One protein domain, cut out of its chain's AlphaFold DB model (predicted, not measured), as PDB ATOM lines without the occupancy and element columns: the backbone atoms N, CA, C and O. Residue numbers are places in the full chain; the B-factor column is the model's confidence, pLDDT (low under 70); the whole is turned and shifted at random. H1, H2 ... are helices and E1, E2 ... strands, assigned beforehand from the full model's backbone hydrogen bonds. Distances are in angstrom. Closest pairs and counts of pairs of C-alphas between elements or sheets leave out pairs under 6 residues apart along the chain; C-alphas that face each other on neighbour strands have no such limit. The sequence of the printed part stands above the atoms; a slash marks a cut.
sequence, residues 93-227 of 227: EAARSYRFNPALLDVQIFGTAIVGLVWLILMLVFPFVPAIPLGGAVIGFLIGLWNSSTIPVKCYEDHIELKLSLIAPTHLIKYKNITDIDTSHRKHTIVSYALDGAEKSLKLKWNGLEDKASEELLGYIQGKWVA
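What this domain is: This is residues 93 to 227 of the 227 residues of an uncharacterized protein of Marinobacter zhejiangensis (UniProt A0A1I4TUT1). A long helical hairpin, H1 and H2, reaches as an arm away from a head made of two small sheets and one helix. In the head H3 packs over one face of the sheet E1 E2 E3 E4, and the smaller sheet E5 E6 E7 stands on that same side, next to H3 and to the edge strand E4. The printed part has 135 residues, with three named helices and seven named strands in the order E1 H1 H2 E2 E3 E4 E5 E6 E7 H3; the class is mixed, helices and strands, and both sheets, in the orders just named, are antiparallel. The whole is loose, with a radius of gyration of the C-alphas of 18.9 A, and it spans 64 by 31 by 30 A, the arm making the length.

How they stand to each other: E1, residues 96 to 98, is an edge strand and the antiparallel neighbour of E2, residues 153 to 155, with N 98 and O 153 2.9 A apart. Between them in the chain, H1, residues 102 to 125, and H2, residues 132 to 149, form a helical hairpin: they touch at a shallow tilt of 24 degrees, opposite ways, and their closest C-alphas, of Gly 116 and Ala 137, are 5.0 A apart. Neither is on a sheet. E2, E3, residues 159 to 162, and E4, residues 171 to 174, form a meander, each strand the antiparallel neighbour of the one before; N 161 and O 154 are 2.8 A apart, and N 160 and O 173 2.8 A. E5, residues 178 to 182, E6, residues 189 to 195, and E7, residues 198 to 204, form a second meander, with N 182 and O 190 2.9 A apart and N 193 and O 200 2.8 A. The closest C-alphas of E4 and E6, of Ile 173 and Tyr 193, are 7.5 A apart. H3, residues 213 to 226, is on the first sheet at a height of 9.8 A, making two layers, a helix on one face of a sheet; it runs slantwise to the strands, at 35 degrees to E2 on the local plane. The closest C-alphas of E5 and H3, of Ile 178 and Trp 225, are 7.2 A apart. Each O i to N i+4 pair is within hydrogen-bond range in H1 and H3, and 13 of 14 in H2.

Where its parts are: E1 begins at C-alpha 96 (-29.310, -28.122, -1.392). H1 measures 34.3 A and ends at C-alpha 125 (-36.523, -74.413, 17.530); H2 measures 26.6 A. E6 measures 18.4 A, E7 19.3 A, and H3 20.0 A, ending at C-alpha 226 (-22.341, -24.232, -17.692).

The domain as a whole: The C-alphas farthest apart, of Pro 127 and Ala 227, are 65.3 A apart. The printed part has no cut, and no link is long. The mean pLDDT of the printed part is 82.6; residues 93, 166, 186, 207 to 208 and 226 to 227 are under 70.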
ATOM      1  N   GLU A  93     -22.181 -23.692   3.989       68.94
ATOM      2  CA  GLU A  93     -23.506 -24.282   4.172       68.94
ATOM      3  C   GLU A  93     -23.980 -24.913   2.858       68.94
ATOM      4  O   GLU A  93     -23.704 -24.411   1.767       68.94
ATOM      5  N   ALA A  94     -24.659 -26.059   2.953       76.06
ATOM      6  CA  ALA A  94     -25.179 -26.737   1.774       76.06
ATOM      7  C   ALA A  94     -26.379 -25.955   1.224       76.06
ATOM      8  O   ALA A  94     -27.389 -25.813   1.909       76.06
ATOM      9  N   ALA A  95     -26.287 -25.507  -0.028       79.56
ATOM     10  CA  ALA A  95     -27.374 -24.841  -0.740       79.56
ATOM     11  C   ALA A  95     -28.562 -25.785  -0.984       79.56
ATOM     12  O   ALA A  95     -29.718 -25.371  -0.930       79.56
ATOM     13  N   ARG A  96     -28.287 -27.071  -1.251       83.44
ATOM     14  CA  ARG A  96     -29.310 -28.122  -1.392       83.44
ATOM     15  C   ARG A  96     -28.845 -29.437  -0.789       83.44
ATOM     16  O   ARG A  96     -27.656 -29.747  -0.778       83.44
ATOM     17  N   SER A  97     -29.791 -30.245  -0.326       85.50
ATOM     18  CA  SER A  97     -29.505 -31.547   0.266       85.50
ATOM     19  C   SER A  97     -30.576 -32.558  -0.116       85.50
ATOM     20  O   SER A  97     -31.755 -32.247   0.019       85.50
ATOM     21  N   TYR A  98     -30.174 -33.756  -0.536       84.94
ATOM     22  CA  TYR A  98     -31.094 -34.812  -0.964       84.94
ATOM     23  C   TYR A  98     -30.923 -36.049  -0.089       84.94
ATOM     24  O   TYR A  98     -29.792 -36.461   0.196       84.94
ATOM     25  N   ARG A  99     -32.048 -36.629   0.347       85.25
ATOM     26  CA  ARG A  99     -32.095 -37.811   1.216       85.25
ATOM     27  C   ARG A  99     -32.317 -39.097   0.423       85.25
ATOM     28  O   ARG A  99     -32.628 -39.079  -0.768       85.25
ATOM     29  N   PHE A 100     -32.081 -40.225   1.091       82.56
ATOM     30  CA  PHE A 100     -32.418 -41.537   0.546       82.56
ATOM     31  C   PHE A 100     -33.936 -41.719   0.467       82.56
ATOM     32  O   PHE A 100     -34.668 -41.181   1.294       82.56
ATOM     33  N   ASN A 101     -34.390 -42.532  -0.488       83.75
ATOM     34  CA  ASN A 101     -35.801 -42.866  -0.632       83.75
ATOM     35  C   ASN A 101     -36.323 -43.573   0.639       83.75
ATOM     36  O   ASN A 101     -35.798 -44.643   0.985       83.75
ATOM     37  N   PRO A 102     -37.358 -43.036   1.314       82.56
ATOM     38  CA  PRO A 102     -37.882 -43.622   2.544       82.56
ATOM     39  C   PRO A 102     -38.426 -45.039   2.325       82.56
ATOM     40  O   PRO A 102     -38.158 -45.913   3.141       82.56
ATOM     41  N   ALA A 103     -39.069 -45.326   1.187       84.81
ATOM     42  CA  ALA A 103     -39.610 -46.657   0.906       84.81
ATOM     43  C   ALA A 103     -38.512 -47.729   0.778       84.81
ATOM     44  O   ALA A 103     -38.680 -48.856   1.240       84.81
ATOM     45  N   LEU A 104     -37.362 -47.395   0.180       82.94
ATOM     46  CA  LEU A 104     -36.230 -48.328   0.111       82.94
ATOM     47  C   LEU A 104     -35.564 -48.528   1.470       82.94
ATOM     48  O   LEU A 104     -35.152 -49.648   1.783       82.94
ATOM     49  N   LEU A 105     -35.456 -47.463   2.269       83.06
ATOM     50  CA  LEU A 105     -34.953 -47.552   3.639       83.06
ATOM     51  C   LEU A 105     -35.861 -48.428   4.501       83.06
ATOM     52  O   LEU A 105     -35.355 -49.301   5.200       83.06
ATOM     53  N   ASP A 106     -37.177 -48.261   4.394       85.38
ATOM     54  CA  ASP A 106     -38.162 -49.068   5.109       85.38
ATOM     55  C   ASP A 106     -38.052 -50.541   4.717       85.38
ATOM     56  O   ASP A 106     -37.958 -51.407   5.587       85.38
ATOM     57  N   VAL A 107     -37.955 -50.850   3.419       86.44
ATOM     58  CA  VAL A 107     -37.726 -52.229   2.956       86.44
ATOM     59  C   VAL A 107     -36.423 -52.799   3.522       86.44
ATOM     60  O   VAL A 107     -36.397 -53.957   3.935       86.44
ATOM     61  N   GLN A 108     -35.348 -52.009   3.590       85.00
ATOM     62  CA  GLN A 108     -34.094 -52.456   4.192       85.00
ATOM     63  C   GLN A 108     -34.244 -52.699   5.702       85.00
ATOM     64  O   GLN A 108     -33.839 -53.756   6.185       85.00
ATOM     65  N   ILE A 109     -34.816 -51.757   6.451       86.50
ATOM     66  CA  ILE A 109     -34.946 -51.819   7.914       86.50
ATOM     67  C   ILE A 109     -35.920 -52.932   8.313       86.50
ATOM     68  O   ILE A 109     -35.537 -53.855   9.030       86.50
ATOM     69  N   PHE A 110     -37.158 -52.897   7.817       89.00
ATOM     70  CA  PHE A 110     -38.177 -53.889   8.162       89.00
ATOM     71  C   PHE A 110     -37.870 -55.253   7.553       89.00
ATOM     72  O   PHE A 110     -38.037 -56.267   8.228       89.00
ATOM     73  N   GLY A 111     -37.357 -55.301   6.322       87.88
ATOM     74  CA  GLY A 111     -36.956 -56.556   5.688       87.88
ATOM     75  C   GLY A 111     -35.855 -57.269   6.473       87.88
ATOM     76  O   GLY A 111     -35.989 -58.453   6.776       87.88
ATOM     77  N   THR A 112     -34.798 -56.553   6.876       89.50
ATOM     78  CA  THR A 112     -33.725 -57.146   7.698       89.50
ATOM     79  C   THR A 112     -34.198 -57.513   9.105       89.50
ATOM     80  O   THR A 112     -33.800 -58.563   9.608       89.50
ATOM     81  N   ALA A 113     -35.095 -56.729   9.713       88.50
ATOM     82  CA  ALA A 113     -35.692 -57.056  11.008       88.50
ATOM     83  C   ALA A 113     -36.539 -58.341  10.958       88.50
ATOM     84  O   ALA A 113     -36.384 -59.206  11.820       88.50
ATOM     85  N   ILE A 114     -37.386 -58.503   9.934       91.31
ATOM     86  CA  ILE A 114     -38.210 -59.707   9.740       91.31
ATOM     87  C   ILE A 114     -37.319 -60.932   9.527       91.31
ATOM     88  O   ILE A 114     -37.519 -61.953  10.183       91.31
ATOM     89  N   VAL A 115     -36.306 -60.830   8.659       90.81
ATOM     90  CA  VAL A 115     -35.347 -61.923   8.430       90.81
ATOM     91  C   VAL A 115     -34.623 -62.292   9.725       90.81
ATOM     92  O   VAL A 115     -34.517 -63.476  10.043       90.81
ATOM     93  N   GLY A 116     -34.181 -61.300  10.503       89.50
ATOM     94  CA  GLY A 116     -33.546 -61.521  11.801       89.50
ATOM     95  C   GLY A 116     -34.463 -62.234  12.796       89.50
ATOM     96  O   GLY A 116     -34.036 -63.192  13.437       89.50
ATOM     97  N   LEU A 117     -35.733 -61.826  12.884       92.25
ATOM     98  CA  LEU A 117     -36.721 -62.450  13.766       92.25
ATOM     99  C   LEU A 117     -37.004 -63.906  13.373       92.25
ATOM    100  O   LEU A 117     -36.995 -64.785  14.233       92.25
ATOM    101  N   VAL A 118     -37.211 -64.176  12.082       93.00
ATOM    102  CA  VAL A 118     -37.415 -65.541  11.574       93.00
ATOM    103  C   VAL A 118     -36.200 -66.413  11.889       93.00
ATOM    104  O   VAL A 118     -36.357 -67.539  12.356       93.00
ATOM    105  N   TRP A 119     -34.987 -65.887  11.695       93.69
ATOM    106  CA  TRP A 119     -33.764 -66.633  11.984       93.69
ATOM    107  C   TRP A 119     -33.586 -66.923  13.476       93.69
ATOM    108  O   TRP A 119     -33.181 -68.023  13.848       93.69
ATOM    109  N   LEU A 120     -33.942 -65.965  14.334       90.62
ATOM    110  CA  LEU A 120     -33.934 -66.148  15.782       90.62
ATOM    111  C   LEU A 120     -34.898 -67.264  16.208       90.62
ATOM    112  O   LEU A 120     -34.518 -68.128  16.995       90.62
ATOM    113  N   ILE A 121     -36.116 -67.288  15.658       93.19
ATOM    114  CA  ILE A 121     -37.092 -68.355  15.925       93.19
ATOM    115  C   ILE A 121     -36.536 -69.710  15.477       93.19
ATOM    116  O   ILE A 121     -36.609 -70.676  16.233       93.19
ATOM    117  N   LEU A 122     -35.930 -69.789  14.288       91.44
ATOM    118  CA  LEU A 122     -35.310 -71.025  13.804       91.44
ATOM    119  C   LEU A 122     -34.213 -71.532  14.747       91.44
ATOM    120  O   LEU A 122     -34.171 -72.729  15.012       91.44
ATOM    121  N   MET A 123     -33.375 -70.649  15.295       91.19
ATOM    122  CA  MET A 123     -32.358 -71.033  16.283       91.19
ATOM    123  C   MET A 123     -32.953 -71.540  17.601       91.19
ATOM    124  O   MET A 123     -32.391 -72.444  18.212       91.19
ATOM    125  N   LEU A 124     -34.083 -70.979  18.041       91.56
ATOM    126  CA  LEU A 124     -34.770 -71.431  19.255       91.56
ATOM    127  C   LEU A 124     -35.432 -72.805  19.075       91.56
ATOM    128  O   LEU A 124     -35.547 -73.555  20.040       91.56
ATOM    129  N   VAL A 125     -35.866 -73.135  17.855       95.31
ATOM    130  CA  VAL A 125     -36.523 -74.413  17.530       95.31
ATOM    131  C   VAL A 125     -35.508 -75.505  17.179       95.31
ATOM    132  O   VAL A 125     -35.706 -76.668  17.526       95.31
ATOM    133  N   PHE A 126     -34.418 -75.147  16.498       92.44
ATOM    134  CA  PHE A 126     -33.446 -76.092  15.958       92.44
ATOM    135  C   PHE A 126     -32.026 -75.780  16.469       92.44
ATOM    136  O   PHE A 126     -31.424 -74.786  16.053       92.44
ATOM    137  N   PRO A 127     -31.421 -76.657  17.294       83.25
ATOM    138  CA  PRO A 127     -30.134 -76.389  17.949       83.25
ATOM    139  C   PRO A 127     -28.924 -76.371  16.998       83.25
ATOM    140  O   PRO A 127     -27.836 -75.969  17.395       83.25
ATOM    141  N   PHE A 128     -29.092 -76.803  15.746       89.25
ATOM    142  CA  PHE A 128     -28.034 -76.849  14.730       89.25
ATOM    143  C   PHE A 128     -28.040 -75.641  13.778       89.25
ATOM    144  O   PHE A 128     -27.229 -75.584  12.853       89.25
ATOM    145  N   VAL A 129     -28.953 -74.679  13.957       85.19
ATOM    146  CA  VAL A 129     -29.023 -73.496  13.088       85.19
ATOM    147  C   VAL A 129     -27.875 -72.536  13.430       85.19
ATOM    148  O   VAL A 129     -27.751 -72.109  14.579       85.19
ATOM    149  N   PRO A 130     -27.029 -72.155  12.454       85.38
ATOM    150  CA  PRO A 130     -25.899 -71.271  12.709       85.38
ATOM    151  C   PRO A 130     -26.354 -69.835  13.012       85.38
ATOM    152  O   PRO A 130     -27.277 -69.313  12.384       85.38
ATOM    153  N   ALA A 131     -25.626 -69.163  13.909       81.75
ATOM    154  CA  ALA A 131     -25.882 -67.774  14.311       81.75
ATOM    155  C   ALA A 131     -25.464 -66.719  13.267       81.75
ATOM    156  O   ALA A 131     -25.842 -65.553  13.370       81.75
ATOM    157  N   ILE A 132     -24.676 -67.106  12.257       79.50
ATOM    158  CA  ILE A 132     -24.081 -66.183  11.276       79.50
ATOM    159  C   ILE A 132     -25.142 -65.311  10.568       79.50
ATOM    160  O   ILE A 132     -24.954 -64.093  10.514       79.50
ATOM    161  N   PRO A 133     -26.274 -65.850  10.068       84.44
ATOM    162  CA  PRO A 133     -27.276 -65.034   9.374       84.44
ATOM    163  C   PRO A 133     -28.003 -64.048  10.297       84.44
ATOM    164  O   PRO A 133     -28.351 -62.954   9.855       84.44
ATOM    165  N   LEU A 134     -28.154 -64.378  11.587       82.44
ATOM    166  CA  LEU A 134     -28.672 -63.445  12.591       82.44
ATOM    167  C   LEU A 134     -27.729 -62.242  12.756       82.44
ATOM    168  O   LEU A 134     -28.181 -61.098  12.748       82.44
ATOM    169  N   GLY A 135     -26.415 -62.483  12.818       79.00
ATOM    170  CA  GLY A 135     -25.409 -61.414  12.827       79.00
ATOM    171  C   GLY A 135     -25.492 -60.517  11.585       79.00
ATOM    172  O   GLY A 135     -25.461 -59.292  11.698       79.00
ATOM    173  N   GLY A 136     -25.681 -61.112  10.402       83.25
ATOM    174  CA  GLY A 136     -25.901 -60.375   9.155       83.25
ATOM    175  C   GLY A 136     -27.162 -59.503   9.180       83.25
ATOM    176  O   GLY A 136     -27.112 -58.344   8.763       83.25
ATOM    177  N   ALA A 137     -28.269 -60.023   9.716       86.62
ATOM    178  CA  ALA A 137     -29.522 -59.284   9.858       86.62
ATOM    179  C   ALA A 137     -29.375 -58.076  10.799       86.62
ATOM    180  O   ALA A 137     -29.793 -56.973  10.446       86.62
ATOM    181  N   VAL A 138     -28.707 -58.251  11.944       83.81
ATOM    182  CA  VAL A 138     -28.422 -57.156  12.888       83.81
ATOM    183  C   VAL A 138     -27.563 -56.075  12.229       83.81
ATOM    184  O   VAL A 138     -27.887 -54.892  12.323       83.81
ATOM    185  N   ILE A 139     -26.501 -56.458  11.512       83.50
ATOM    186  CA  ILE A 139     -25.655 -55.502  10.782       83.50
ATOM    187  C   ILE A 139     -26.478 -54.746   9.729       83.50
ATOM    188  O   ILE A 139     -26.395 -53.521   9.651       83.50
ATOM    189  N   GLY A 140     -27.295 -55.451   8.942       85.06
ATOM    190  CA  GLY A 140     -28.150 -54.849   7.918       85.06
ATOM    191  C   GLY A 140     -29.151 -53.842   8.491       85.06
ATOM    192  O   GLY A 140     -29.299 -52.749   7.937       85.06
ATOM    193  N   PHE A 141     -29.763 -54.178   9.627       84.88
ATOM    194  CA  PHE A 141     -30.689 -53.317  10.357       84.88
ATOM    195  C   PHE A 141     -30.003 -52.046  10.870       84.88
ATOM    196  O   PHE A 141     -30.485 -50.938  10.627       84.88
ATOM    197  N   LEU A 142     -28.834 -52.183  11.505       82.31
ATOM    198  CA  LEU A 142     -28.049 -51.043  11.990       82.31
ATOM    199  C   LEU A 142     -27.609 -50.120  10.846       82.31
ATOM    200  O   LEU A 142     -27.651 -48.899  10.991       82.31
ATOM    201  N   ILE A 143     -27.228 -50.681   9.694       83.12
ATOM    202  CA  ILE A 143     -26.915 -49.895   8.492       83.12
ATOM    203  C   ILE A 143     -28.163 -49.160   7.986       83.12
ATOM    204  O   ILE A 143     -28.058 -47.998   7.601       83.12
ATOM    205  N   GLY A 144     -29.335 -49.800   7.999       83.38
ATOM    206  CA  GLY A 144     -30.600 -49.179   7.598       83.38
ATOM    207  C   GLY A 144     -30.968 -47.979   8.476       83.38
ATOM    208  O   GLY A 144     -31.186 -46.885   7.954       83.38
ATOM    209  N   LEU A 145     -30.946 -48.153   9.803       81.25
ATOM    210  CA  LEU A 145     -31.173 -47.066  10.767       81.25
ATOM    211  C   LEU A 145     -30.148 -45.939  10.631       81.25
ATOM    212  O   LEU A 145     -30.467 -44.770  10.820       81.25
ATOM    213  N   TRP A 146     -28.902 -46.269  10.303       80.31
ATOM    214  CA  TRP A 146     -27.906 -45.242  10.041       80.31
ATOM    215  C   TRP A 146     -28.253 -44.454   8.778       80.31
ATOM    216  O   TRP A 146     -28.274 -43.222   8.804       80.31
ATOM    217  N   ASN A 147     -28.538 -45.156   7.680       81.38
ATOM    218  CA  ASN A 147     -28.819 -44.538   6.391       81.38
ATOM    219  C   ASN A 147     -30.025 -43.584   6.459       81.38
ATOM    220  O   ASN A 147     -29.995 -42.547   5.798       81.38
ATOM    221  N   SER A 148     -31.028 -43.859   7.304       79.50
ATOM    222  CA  SER A 148     -32.185 -42.967   7.502       79.50
ATOM    223  C   SER A 148     -31.833 -41.622   8.154       79.50
ATOM    224  O   SER A 148     -32.508 -40.621   7.920       79.50
ATOM    225  N   SER A 149     -30.746 -41.569   8.926       74.88
ATOM    226  CA  SER A 149     -30.240 -40.337   9.549       74.88
ATOM    227  C   SER A 149     -29.238 -39.569   8.677       74.88
ATOM    228  O   SER A 149     -28.904 -38.420   8.970       74.88
ATOM    229  N   THR A 150     -28.739 -40.186   7.601       77.44
ATOM    230  CA  THR A 150     -27.723 -39.579   6.734       77.44
ATOM    231  C   THR A 150     -28.309 -38.835   5.549       77.44
ATOM    232  O   THR A 150     -29.287 -39.253   4.939       77.44
ATOM    233  N   ILE A 151     -27.627 -37.756   5.172       82.81
ATOM    234  CA  ILE A 151     -27.883 -37.013   3.943       82.81
ATOM    235  C   ILE A 151     -26.817 -37.444   2.919       82.81
ATOM    236  O   ILE A 151     -25.662 -37.028   3.061       82.81
ATOM    237  N   PRO A 152     -27.154 -38.300   1.936       82.75
ATOM    238  CA  PRO A 152     -26.200 -38.846   0.977       82.75
ATOM    239  C   PRO A 152     -25.678 -37.834  -0.031       82.75
ATOM    240  O   PRO A 152     -24.557 -38.004  -0.503       82.75
ATOM    241  N   VAL A 153     -26.458 -36.808  -0.376       85.69
ATOM    242  CA  VAL A 153     -26.039 -35.791  -1.342       85.69
ATOM    243  C   VAL A 153     -26.205 -34.409  -0.740       85.69
ATOM    244  O   VAL A 153     -27.297 -34.041  -0.306       85.69
ATOM    245  N   LYS A 154     -25.130 -33.625  -0.756       87.62
ATOM    246  CA  LYS A 154     -25.150 -32.201  -0.418       87.62
ATOM    247  C   LYS A 154     -24.536 -31.411  -1.561       87.62
ATOM    248  O   LYS A 154     -23.473 -31.766  -2.058       87.62
ATOM    249  N   CYS A 155     -25.209 -30.352  -1.975       85.69
ATOM    250  CA  CYS A 155     -24.727 -29.425  -2.985       85.69
ATOM    251  C   CYS A 155     -24.328 -28.130  -2.299       85.69
ATOM    252  O   CYS A 155     -25.147 -27.531  -1.600       85.69
ATOM    253  N   TYR A 156     -23.091 -27.712  -2.511       86.31
ATOM    254  CA  TYR A 156     -22.573 -26.419  -2.090       86.31
ATOM    255  C   TYR A 156     -22.523 -25.482  -3.306       86.31
ATOM    256  O   TYR A 156     -22.997 -25.823  -4.394       86.31
ATOM    257  N   GLU A 157     -21.983 -24.281  -3.127       83.19
ATOM    258  CA  GLU A 157     -21.855 -23.307  -4.218       83.19
ATOM    259  C   GLU A 157     -20.819 -23.729  -5.271       83.19
ATOM    260  O   GLU A 157     -21.047 -23.549  -6.467       83.19
ATOM    261  N   ASP A 158     -19.702 -24.326  -4.848       85.31
ATOM    262  CA  ASP A 158     -18.554 -24.653  -5.703       85.31
ATOM    263  C   ASP A 158     -18.339 -26.165  -5.923       85.31
ATOM    264  O   ASP A 158     -17.599 -26.564  -6.834       85.31
ATOM    265  N   HIS A 159     -18.963 -27.019  -5.106       86.06
ATOM    266  CA  HIS A 159     -18.788 -28.468  -5.166       86.06
ATOM    267  C   HIS A 159     -20.012 -29.269  -4.705       86.06
ATOM    268  O   HIS A 159     -20.888 -28.781  -3.995       86.06
ATOM    269  N   ILE A 160     -20.032 -30.550  -5.072       87.38
ATOM    270  CA  ILE A 160     -20.991 -31.550  -4.600       87.38
ATOM    271  C   ILE A 160     -20.309 -32.563  -3.672       87.38
ATOM    272  O   ILE A 160     -19.208 -33.043  -3.954       87.38
ATOM    273  N   GLU A 161     -20.976 -32.904  -2.571       87.50
ATOM    274  CA  GLU A 161     -20.605 -33.959  -1.628       87.50
ATOM    275  C   GLU A 161     -21.545 -35.154  -1.751       87.50
ATOM    276  O   GLU A 161     -22.766 -35.023  -1.674       87.50
ATOM    277  N   LEU A 162     -20.956 -36.337  -1.905       86.75
ATOM    278  CA  LEU A 162     -21.655 -37.594  -2.122       86.75
ATOM    279  C   LEU A 162     -21.154 -38.646  -1.123       86.75
ATOM    280  O   LEU A 162     -20.047 -39.176  -1.254       86.75
ATOM    281  N   LYS A 163     -21.984 -38.982  -0.135       84.31
ATOM    282  CA  LYS A 163     -21.769 -40.046   0.857       84.31
ATOM    283  C   LYS A 163     -22.803 -41.153   0.647       84.31
ATOM    284  O   LYS A 163     -23.837 -41.197   1.300       84.31
ATOM    285  N   LEU A 164     -22.506 -42.068  -0.273       76.19
ATOM    286  CA  LEU A 164     -23.461 -43.099  -0.709       76.19
ATOM    287  C   LEU A 164     -23.617 -44.277   0.263       76.19
ATOM    288  O   LEU A 164     -24.583 -45.027   0.166       76.19
ATOM    289  N   SER A 165     -22.667 -44.487   1.174       72.62
ATOM    290  CA  SER A 165     -22.807 -45.475   2.244       72.62
ATOM    291  C   SER A 165     -21.866 -45.173   3.402       72.62
ATOM    292  O   SER A 165     -20.910 -44.408   3.270       72.62
ATOM    293  N   LEU A 166     -22.117 -45.828   4.533       69.25
ATOM    294  CA  LEU A 166     -21.335 -45.713   5.758       69.25
ATOM    295  C   LEU A 166     -19.832 -46.002   5.549       69.25
ATOM    296  O   LEU A 166     -18.972 -45.266   6.036       69.25
ATOM    297  N   ILE A 167     -19.524 -47.055   4.787       70.06
ATOM    298  CA  ILE A 167     -18.158 -47.557   4.569       70.06
ATOM    299  C   ILE A 167     -17.569 -47.018   3.253       70.06
ATOM    300  O   ILE A 167     -16.351 -47.052   3.063       70.06
ATOM    301  N   ALA A 168     -18.401 -46.485   2.351       78.06
ATOM    302  CA  ALA A 168     -17.929 -45.859   1.124       78.06
ATOM    303  C   ALA A 168     -17.206 -44.531   1.416       78.06
ATOM    304  O   ALA A 168     -17.564 -43.806   2.353       78.06
ATOM    305  N   PRO A 169     -16.179 -44.188   0.624       77.69
ATOM    306  CA  PRO A 169     -15.536 -42.884   0.718       77.69
ATOM    307  C   PRO A 169     -16.513 -41.760   0.341       77.69
ATOM    308  O   PRO A 169     -17.315 -41.913  -0.576       77.69
ATOM    309  N   THR A 170     -16.422 -40.617   1.021       84.44
ATOM    310  CA  THR A 170     -17.184 -39.408   0.657       84.44
ATOM    311  C   THR A 170     -16.599 -38.771  -0.589       84.44
ATOM    312  O   THR A 170     -15.477 -38.289  -0.537       84.44
ATOM    313  N   HIS A 171     -17.303 -38.705  -1.709       84.94
ATOM    314  CA  HIS A 171     -16.795 -38.001  -2.887       84.94
ATOM    315  C   HIS A 171     -17.097 -36.504  -2.777       84.94
ATOM    316  O   HIS A 171     -18.239 -36.133  -2.546       84.94
ATOM    317  N   LEU A 172     -16.071 -35.665  -2.930       85.62
ATOM    318  CA  LEU A 172     -16.201 -34.211  -3.046       85.62
ATOM    319  C   LEU A 172     -15.732 -33.831  -4.450       85.62
ATOM    320  O   LEU A 172     -14.572 -34.081  -4.788       85.62
ATOM    321  N   ILE A 173     -16.633 -33.308  -5.279       87.00
ATOM    322  CA  ILE A 173     -16.386 -33.029  -6.699       87.00
ATOM    323  C   ILE A 173     -16.701 -31.558  -6.959       87.00
ATOM    324  O   ILE A 173     -17.830 -31.126  -6.755       87.00
ATOM    325  N   LYS A 174     -15.713 -30.775  -7.403       86.56
ATOM    326  CA  LYS A 174     -15.940 -29.376  -7.804       86.56
ATOM    327  C   LYS A 174     -16.662 -29.328  -9.145       86.56
ATOM    328  O   LYS A 174     -16.292 -30.092 -10.034       86.56
ATOM    329  N   TYR A 175     -17.603 -28.400  -9.322       86.81
ATOM    330  CA  TYR A 175     -18.359 -28.287 -10.582       86.81
ATOM    331  C   TYR A 175     -17.440 -28.063 -11.786       86.81
ATOM    332  O   TYR A 175     -17.556 -28.756 -12.790       86.81
ATOM    333  N   LYS A 176     -16.422 -27.210 -11.627       85.56
ATOM    334  CA  LYS A 176     -15.407 -26.933 -12.658       85.56
ATOM    335  C   LYS A 176     -14.568 -28.143 -13.099       85.56
ATOM    336  O   LYS A 176     -13.872 -28.068 -14.101       85.56
ATOM    337  N   ASN A 177     -14.547 -29.214 -12.302       87.38
ATOM    338  CA  ASN A 177     -13.773 -30.418 -12.603       87.38
ATOM    339  C   ASN A 177     -14.610 -31.471 -13.346       87.38
ATOM    340  O   ASN A 177     -14.058 -32.509 -13.708       87.38
ATOM    341  N   ILE A 178     -15.917 -31.251 -13.519       86.56
ATOM    342  CA  ILE A 178     -16.806 -32.171 -14.231       86.56
ATOM    343  C   ILE A 178     -16.491 -32.088 -15.726       86.56
ATOM    344  O   ILE A 178     -16.509 -31.004 -16.310       86.56
ATOM    345  N   THR A 179     -16.174 -33.236 -16.323       85.06
ATOM    346  CA  THR A 179     -15.846 -33.362 -17.749       85.06
ATOM    347  C   THR A 179     -17.052 -33.803 -18.564       85.06
ATOM    348  O   THR A 179     -17.255 -33.291 -19.660       85.06
ATOM    349  N   ASP A 180     -17.861 -34.715 -18.020       85.69
ATOM    350  CA  ASP A 180     -19.026 -35.272 -18.703       85.69
ATOM    351  C   ASP A 180     -20.089 -35.778 -17.710       85.69
ATOM    352  O   ASP A 180     -19.781 -36.175 -16.578       85.69
ATOM    353  N   ILE A 181     -21.350 -35.768 -18.147       84.25
ATOM    354  CA  ILE A 181     -22.502 -36.292 -17.408       84.25
ATOM    355  C   ILE A 181     -23.316 -37.182 -18.350       84.25
ATOM    356  O   ILE A 181     -24.150 -36.703 -19.118       84.25
ATOM    357  N   ASP A 182     -23.130 -38.494 -18.232       84.06
ATOM    358  CA  ASP A 182     -23.854 -39.480 -19.032       84.06
ATOM    359  C   ASP A 182     -25.151 -39.912 -18.329       84.06
ATOM    360  O   ASP A 182     -25.150 -40.573 -17.281       84.06
ATOM    361  N   THR A 183     -26.283 -39.531 -18.924       78.88
ATOM    362  CA  THR A 183     -27.645 -39.875 -18.486       78.88
ATOM    363  C   THR A 183     -28.306 -40.949 -19.356       78.88
ATOM    364  O   THR A 183     -29.509 -41.176 -19.231       78.88
ATOM    365  N   SER A 184     -27.565 -41.620 -20.243       77.19
ATOM    366  CA  SER A 184     -28.098 -42.640 -21.162       77.19
ATOM    367  C   SER A 184     -28.743 -43.828 -20.437       77.19
ATOM    368  O   SER A 184     -29.656 -44.480 -20.954       77.19
ATOM    369  N   HIS A 185     -28.317 -44.104 -19.202       74.69
ATOM    370  CA  HIS A 185     -28.843 -45.192 -18.395       74.69
ATOM    371  C   HIS A 185     -30.041 -44.788 -17.522       74.69
ATOM    372  O   HIS A 185     -29.952 -43.989 -16.597       74.69
ATOM    373  N   ARG A 186     -31.159 -45.505 -17.696       69.00
ATOM    374  CA  ARG A 186     -32.428 -45.267 -16.975       69.00
ATOM    375  C   ARG A 186     -32.352 -45.354 -15.439       69.00
ATOM    376  O   ARG A 186     -33.233 -44.843 -14.764       69.00
ATOM    377  N   LYS A 187     -31.360 -46.054 -14.874       71.19
ATOM    378  CA  LYS A 187     -31.250 -46.316 -13.418       71.19
ATOM    379  C   LYS A 187     -30.072 -45.611 -12.742       71.19
ATOM    380  O   LYS A 187     -29.950 -45.673 -11.517       71.19
ATOM    381  N   HIS A 188     -29.159 -45.031 -13.516       77.62
ATOM    382  CA  HIS A 188     -27.980 -44.370 -12.972       77.62
ATOM    383  C   HIS A 188     -27.404 -43.355 -13.952       77.62
ATOM    384  O   HIS A 188     -27.440 -43.581 -15.154       77.62
ATOM    385  N   THR A 189     -26.806 -42.297 -13.415       80.31
ATOM    386  CA  THR A 189     -25.979 -41.358 -14.179       80.31
ATOM    387  C   THR A 189     -24.517 -41.596 -13.866       80.31
ATOM    388  O   THR A 189     -24.158 -41.915 -12.728       80.31
ATOM    389  N   ILE A 190     -23.670 -41.439 -14.874       84.19
ATOM    390  CA  ILE A 190     -22.222 -41.468 -14.713       84.19
ATOM    391  C   ILE A 190     -21.730 -40.025 -14.758       84.19
ATOM    392  O   ILE A 190     -21.936 -39.330 -15.744       84.19
ATOM    393  N   VAL A 191     -21.105 -39.575 -13.673       85.00
ATOM    394  CA  VAL A 191     -20.441 -38.268 -13.618       85.00
ATOM    395  C   VAL A 191     -18.946 -38.503 -13.760       85.00
ATOM    396  O   VAL A 191     -18.337 -39.129 -12.884       85.00
ATOM    397  N   SER A 192     -18.370 -38.019 -14.855       87.00
ATOM    398  CA  SER A 192     -16.932 -38.047 -15.119       87.00
ATOM    399  C   SER A 192     -16.306 -36.730 -14.673       87.00
ATOM    400  O   SER A 192     -16.864 -35.652 -14.884       87.00
ATOM    401  N   TYR A 193     -15.178 -36.809 -13.973       87.50
ATOM    402  CA  TYR A 193     -14.489 -35.643 -13.434       87.50
ATOM    403  C   TYR A 193     -12.977 -35.845 -13.370       87.50
ATOM    404  O   TYR A 193     -12.476 -36.942 -13.105       87.50
ATOM    405  N   ALA A 194     -12.239 -34.752 -13.543       85.38
ATOM    406  CA  ALA A 194     -10.793 -34.724 -13.384       85.38
ATOM    407  C   ALA A 194     -10.412 -34.554 -11.903       85.38
ATOM    408  O   ALA A 194     -10.800 -33.584 -11.238       85.38
ATOM    409  N   LEU A 195      -9.617 -35.484 -11.374       82.19
ATOM    410  CA  LEU A 195      -9.050 -35.408 -10.029       82.19
ATOM    411  C   LEU A 195      -7.562 -35.756 -10.076       82.19
ATOM    412  O   LEU A 195      -7.199 -36.866 -10.459       82.19
ATOM    413  N   ASP A 196      -6.715 -34.816  -9.654       76.81
ATOM    414  CA  ASP A 196      -5.256 -34.983  -9.595       76.81
ATOM    415  C   ASP A 196      -4.633 -35.416 -10.944       76.81
ATOM    416  O   ASP A 196      -3.723 -36.237 -10.989       76.81
ATOM    417  N   GLY A 197      -5.155 -34.886 -12.060       74.25
ATOM    418  CA  GLY A 197      -4.674 -35.182 -13.418       74.25
ATOM    419  C   GLY A 197      -5.179 -36.499 -14.022       74.25
ATOM    420  O   GLY A 197      -4.875 -36.781 -15.175       74.25
ATOM    421  N   ALA A 198      -5.969 -37.282 -13.280       80.88
ATOM    422  CA  ALA A 198      -6.611 -38.499 -13.772       80.88
ATOM    423  C   ALA A 198      -8.129 -38.314 -13.900       80.88
ATOM    424  O   ALA A 198      -8.772 -37.720 -13.030       80.88
ATOM    425  N   GLU A 199      -8.711 -38.866 -14.963       85.25
ATOM    426  CA  GLU A 199     -10.161 -38.922 -15.122       85.25
ATOM    427  C   GLU A 199     -10.748 -40.031 -14.241       85.25
ATOM    428  O   GLU A 199     -10.257 -41.164 -14.200       85.25
ATOM    429  N   LYS A 200     -11.792 -39.693 -13.486       86.25
ATOM    430  CA  LYS A 200     -12.528 -40.619 -12.627       86.25
ATOM    431  C   LYS A 200     -14.004 -40.536 -12.956       86.25
ATOM    432  O   LYS A 200     -14.533 -39.454 -13.167       86.25
ATOM    433  N   SER A 201     -14.680 -41.678 -12.919       84.00
ATOM    434  CA  SER A 201     -16.126 -41.757 -13.102       84.00
ATOM    435  C   SER A 201     -16.810 -42.234 -11.826       84.00
ATOM    436  O   SER A 201     -16.319 -43.115 -11.111       84.00
ATOM    437  N   LEU A 202     -17.951 -41.629 -11.509       83.25
ATOM    438  CA  LEU A 202     -18.784 -42.005 -10.374       83.25
ATOM    439  C   LEU A 202     -20.191 -42.352 -10.852       83.25
ATOM    440  O   LEU A 202     -20.857 -41.551 -11.500       83.25
ATOM    441  N   LYS A 203     -20.654 -43.552 -10.489       83.12
ATOM    442  CA  LYS A 203     -22.012 -44.018 -10.787       83.12
ATOM    443  C   LYS A 203     -22.976 -43.563  -9.695       83.12
ATOM    444  O   LYS A 203     -22.934 -44.077  -8.577       83.12
ATOM    445  N   LEU A 204     -23.872 -42.646 -10.036       77.88
ATOM    446  CA  LEU A 204     -24.958 -42.171  -9.186       77.88
ATOM    447  C   LEU A 204     -26.217 -42.994  -9.450       77.88
ATOM    448  O   LEU A 204     -26.815 -42.903 -10.518       77.88
ATOM    449  N   LYS A 205     -26.617 -43.827  -8.486       75.12
ATOM    450  CA  LYS A 205     -27.839 -44.640  -8.580       75.12
ATOM    451  C   LYS A 205     -29.041 -43.834  -8.089       75.12
ATOM    452  O   LYS A 205     -29.280 -43.763  -6.887       75.12
ATOM    453  N   TRP A 206     -29.806 -43.271  -9.019       70.00
ATOM    454  CA  TRP A 206     -30.945 -42.396  -8.716       70.00
ATOM    455  C   TRP A 206     -32.068 -43.061  -7.948       70.00
ATOM    456  O   TRP A 206     -32.654 -42.431  -7.080       70.00
ATOM    457  N   ASN A 207     -32.288 -44.354  -8.187       68.00
ATOM    458  CA  ASN A 207     -33.309 -45.119  -7.477       68.00
ATOM    459  C   ASN A 207     -33.131 -45.071  -5.953       68.00
ATOM    460  O   ASN A 207     -34.085 -45.339  -5.244       68.00
ATOM    461  N   GLY A 208     -31.923 -44.778  -5.455       69.44
ATOM    462  CA  GLY A 208     -31.658 -44.663  -4.025       69.44
ATOM    463  C   GLY A 208     -32.102 -43.343  -3.391       69.44
ATOM    464  O   GLY A 208     -32.179 -43.297  -2.170       69.44
ATOM    465  N   LEU A 209     -32.379 -42.286  -4.158       79.75
ATOM    466  CA  LEU A 209     -32.768 -40.968  -3.635       79.75
ATOM    467  C   LEU A 209     -34.291 -40.776  -3.652       79.75
ATOM    468  O   LEU A 209     -35.009 -41.537  -4.298       79.75
ATOM    469  N   GLU A 210     -34.771 -39.771  -2.919       82.50
ATOM    470  CA  GLU A 210     -36.181 -39.355  -2.923       82.50
ATOM    471  C   GLU A 210     -36.706 -39.051  -4.338       82.50
ATOM    472  O   GLU A 210     -35.954 -38.697  -5.252       82.50
ATOM    473  N   ASP A 211     -38.021 -39.184  -4.518       72.38
ATOM    474  CA  ASP A 211     -38.668 -38.940  -5.805       72.38
ATOM    475  C   ASP A 211     -38.388 -37.508  -6.291       72.38
ATOM    476  O   ASP A 211     -38.425 -36.556  -5.514       72.38
ATOM    477  N   LYS A 212     -38.098 -37.355  -7.591       77.06
ATOM    478  CA  LYS A 212     -37.693 -36.095  -8.259       77.06
ATOM    479  C   LYS A 212     -36.326 -35.522  -7.858       77.06
ATOM    480  O   LYS A 212     -35.808 -34.674  -8.586       77.06
ATOM    481  N   ALA A 213     -35.672 -36.031  -6.808       79.25
ATOM    482  CA  ALA A 213     -34.345 -35.567  -6.389       79.25
ATOM    483  C   ALA A 213     -33.296 -35.684  -7.505       79.25
ATOM    484  O   ALA A 213     -32.420 -34.834  -7.628       79.25
ATOM    485  N   SER A 214     -33.388 -36.721  -8.342       74.25
ATOM    486  CA  SER A 214     -32.476 -36.920  -9.471       74.25
ATOM    487  C   SER A 214     -32.604 -35.841 -10.543       74.25
ATOM    488  O   SER A 214     -31.588 -35.371 -11.046       74.25
ATOM    489  N   GLU A 215     -33.829 -35.434 -10.886       80.81
ATOM    490  CA  GLU A 215     -34.079 -34.398 -11.897       80.81
ATOM    491  C   GLU A 215     -33.622 -33.029 -11.387       80.81
ATOM    492  O   GLU A 215     -32.905 -32.308 -12.080       80.81
ATOM    493  N   GLU A 216     -33.962 -32.702 -10.138       84.25
ATOM    494  CA  GLU A 216     -33.563 -31.440  -9.516       84.25
ATOM    495  C   GLU A 216     -32.049 -31.324  -9.338       84.25
ATOM    496  O   GLU A 216     -31.478 -30.254  -9.564       84.25
ATOM    497  N   LEU A 217     -31.395 -32.415  -8.936       82.56
ATOM    498  CA  LEU A 217     -29.952 -32.450  -8.759       82.56
ATOM    499  C   LEU A 217     -29.225 -32.332 -10.099       82.56
ATOM    500  O   LEU A 217     -28.263 -31.574 -10.193       82.56
ATOM    501  N   LEU A 218     -29.677 -33.050 -11.131       82.44
ATOM    502  CA  LEU A 218     -29.110 -32.939 -12.476       82.44
ATOM    503  C   LEU A 218     -29.250 -31.516 -13.017       82.44
ATOM    504  O   LEU A 218     -28.259 -30.956 -13.480       82.44
ATOM    505  N   GLY A 219     -30.432 -30.908 -12.880       83.69
ATOM    506  CA  GLY A 219     -30.652 -29.516 -13.272       83.69
ATOM    507  C   GLY A 219     -29.747 -28.541 -12.514       83.69
ATOM    508  O   GLY A 219     -29.179 -27.630 -13.113       83.69
ATOM    509  N   TYR A 220     -29.542 -28.760 -11.211       84.88
ATOM    510  CA  TYR A 220     -28.633 -27.940 -10.406       84.88
ATOM    511  C   TYR A 220     -27.167 -28.089 -10.843       84.88
ATOM    512  O   TYR A 220     -26.478 -27.086 -11.027       84.88
ATOM    513  N   ILE A 221     -26.690 -29.324 -11.047       83.56
ATOM    514  CA  ILE A 221     -25.317 -29.591 -11.500       83.56
ATOM    515  C   ILE A 221     -25.088 -28.980 -12.885       83.56
ATOM    516  O   ILE A 221     -24.088 -28.298 -13.077       83.56
ATOM    517  N   GLN A 222     -26.009 -29.182 -13.831       82.06
ATOM    518  CA  GLN A 222     -25.902 -28.626 -15.183       82.06
ATOM    519  C   GLN A 222     -25.889 -27.093 -15.163       82.06
ATOM    520  O   GLN A 222     -25.060 -26.485 -15.835       82.06
ATOM    521  N   GLY A 223     -26.730 -26.464 -14.336       82.25
ATOM    522  CA  GLY A 223     -26.739 -25.008 -14.176       82.25
ATOM    523  C   GLY A 223     -25.425 -24.438 -13.632       82.25
ATOM    524  O   GLY A 223     -25.015 -23.361 -14.047       82.25
ATOM    525  N   LYS A 224     -24.742 -25.161 -12.733       82.06
ATOM    526  CA  LYS A 224     -23.440 -24.765 -12.161       82.06
ATOM    527  C   LYS A 224     -22.232 -25.178 -13.007       82.06
ATOM    528  O   LYS A 224     -21.150 -24.647 -12.802       82.06
ATOM    529  N   TRP A 225     -22.394 -26.150 -13.900       74.50
ATOM    530  CA  TRP A 225     -21.348 -26.607 -14.816       74.50
ATOM    531  C   TRP A 225     -21.191 -25.679 -16.027       74.50
ATOM    532  O   TRP A 225     -20.080 -25.494 -16.513       74.50
ATOM    533  N   VAL A 226     -22.300 -25.102 -16.502       62.91
ATOM    534  CA  VAL A 226     -22.341 -24.232 -17.692       62.91
ATOM    535  C   VAL A 226     -22.072 -22.752 -17.358       62.91
ATOM    536  O   VAL A 226     -21.745 -21.983 -18.260       62.91
ATOM    537  N   ALA A 227     -22.208 -22.358 -16.087       51.25
ATOM    538  CA  ALA A 227     -21.961 -20.999 -15.590       51.25
ATOM    539  C   ALA A 227     -20.492 -20.775 -15.199       51.25
ATOM    540  O   ALA A 227     -19.980 -19.671 -15.491       51.25
TER     541      ALA A 227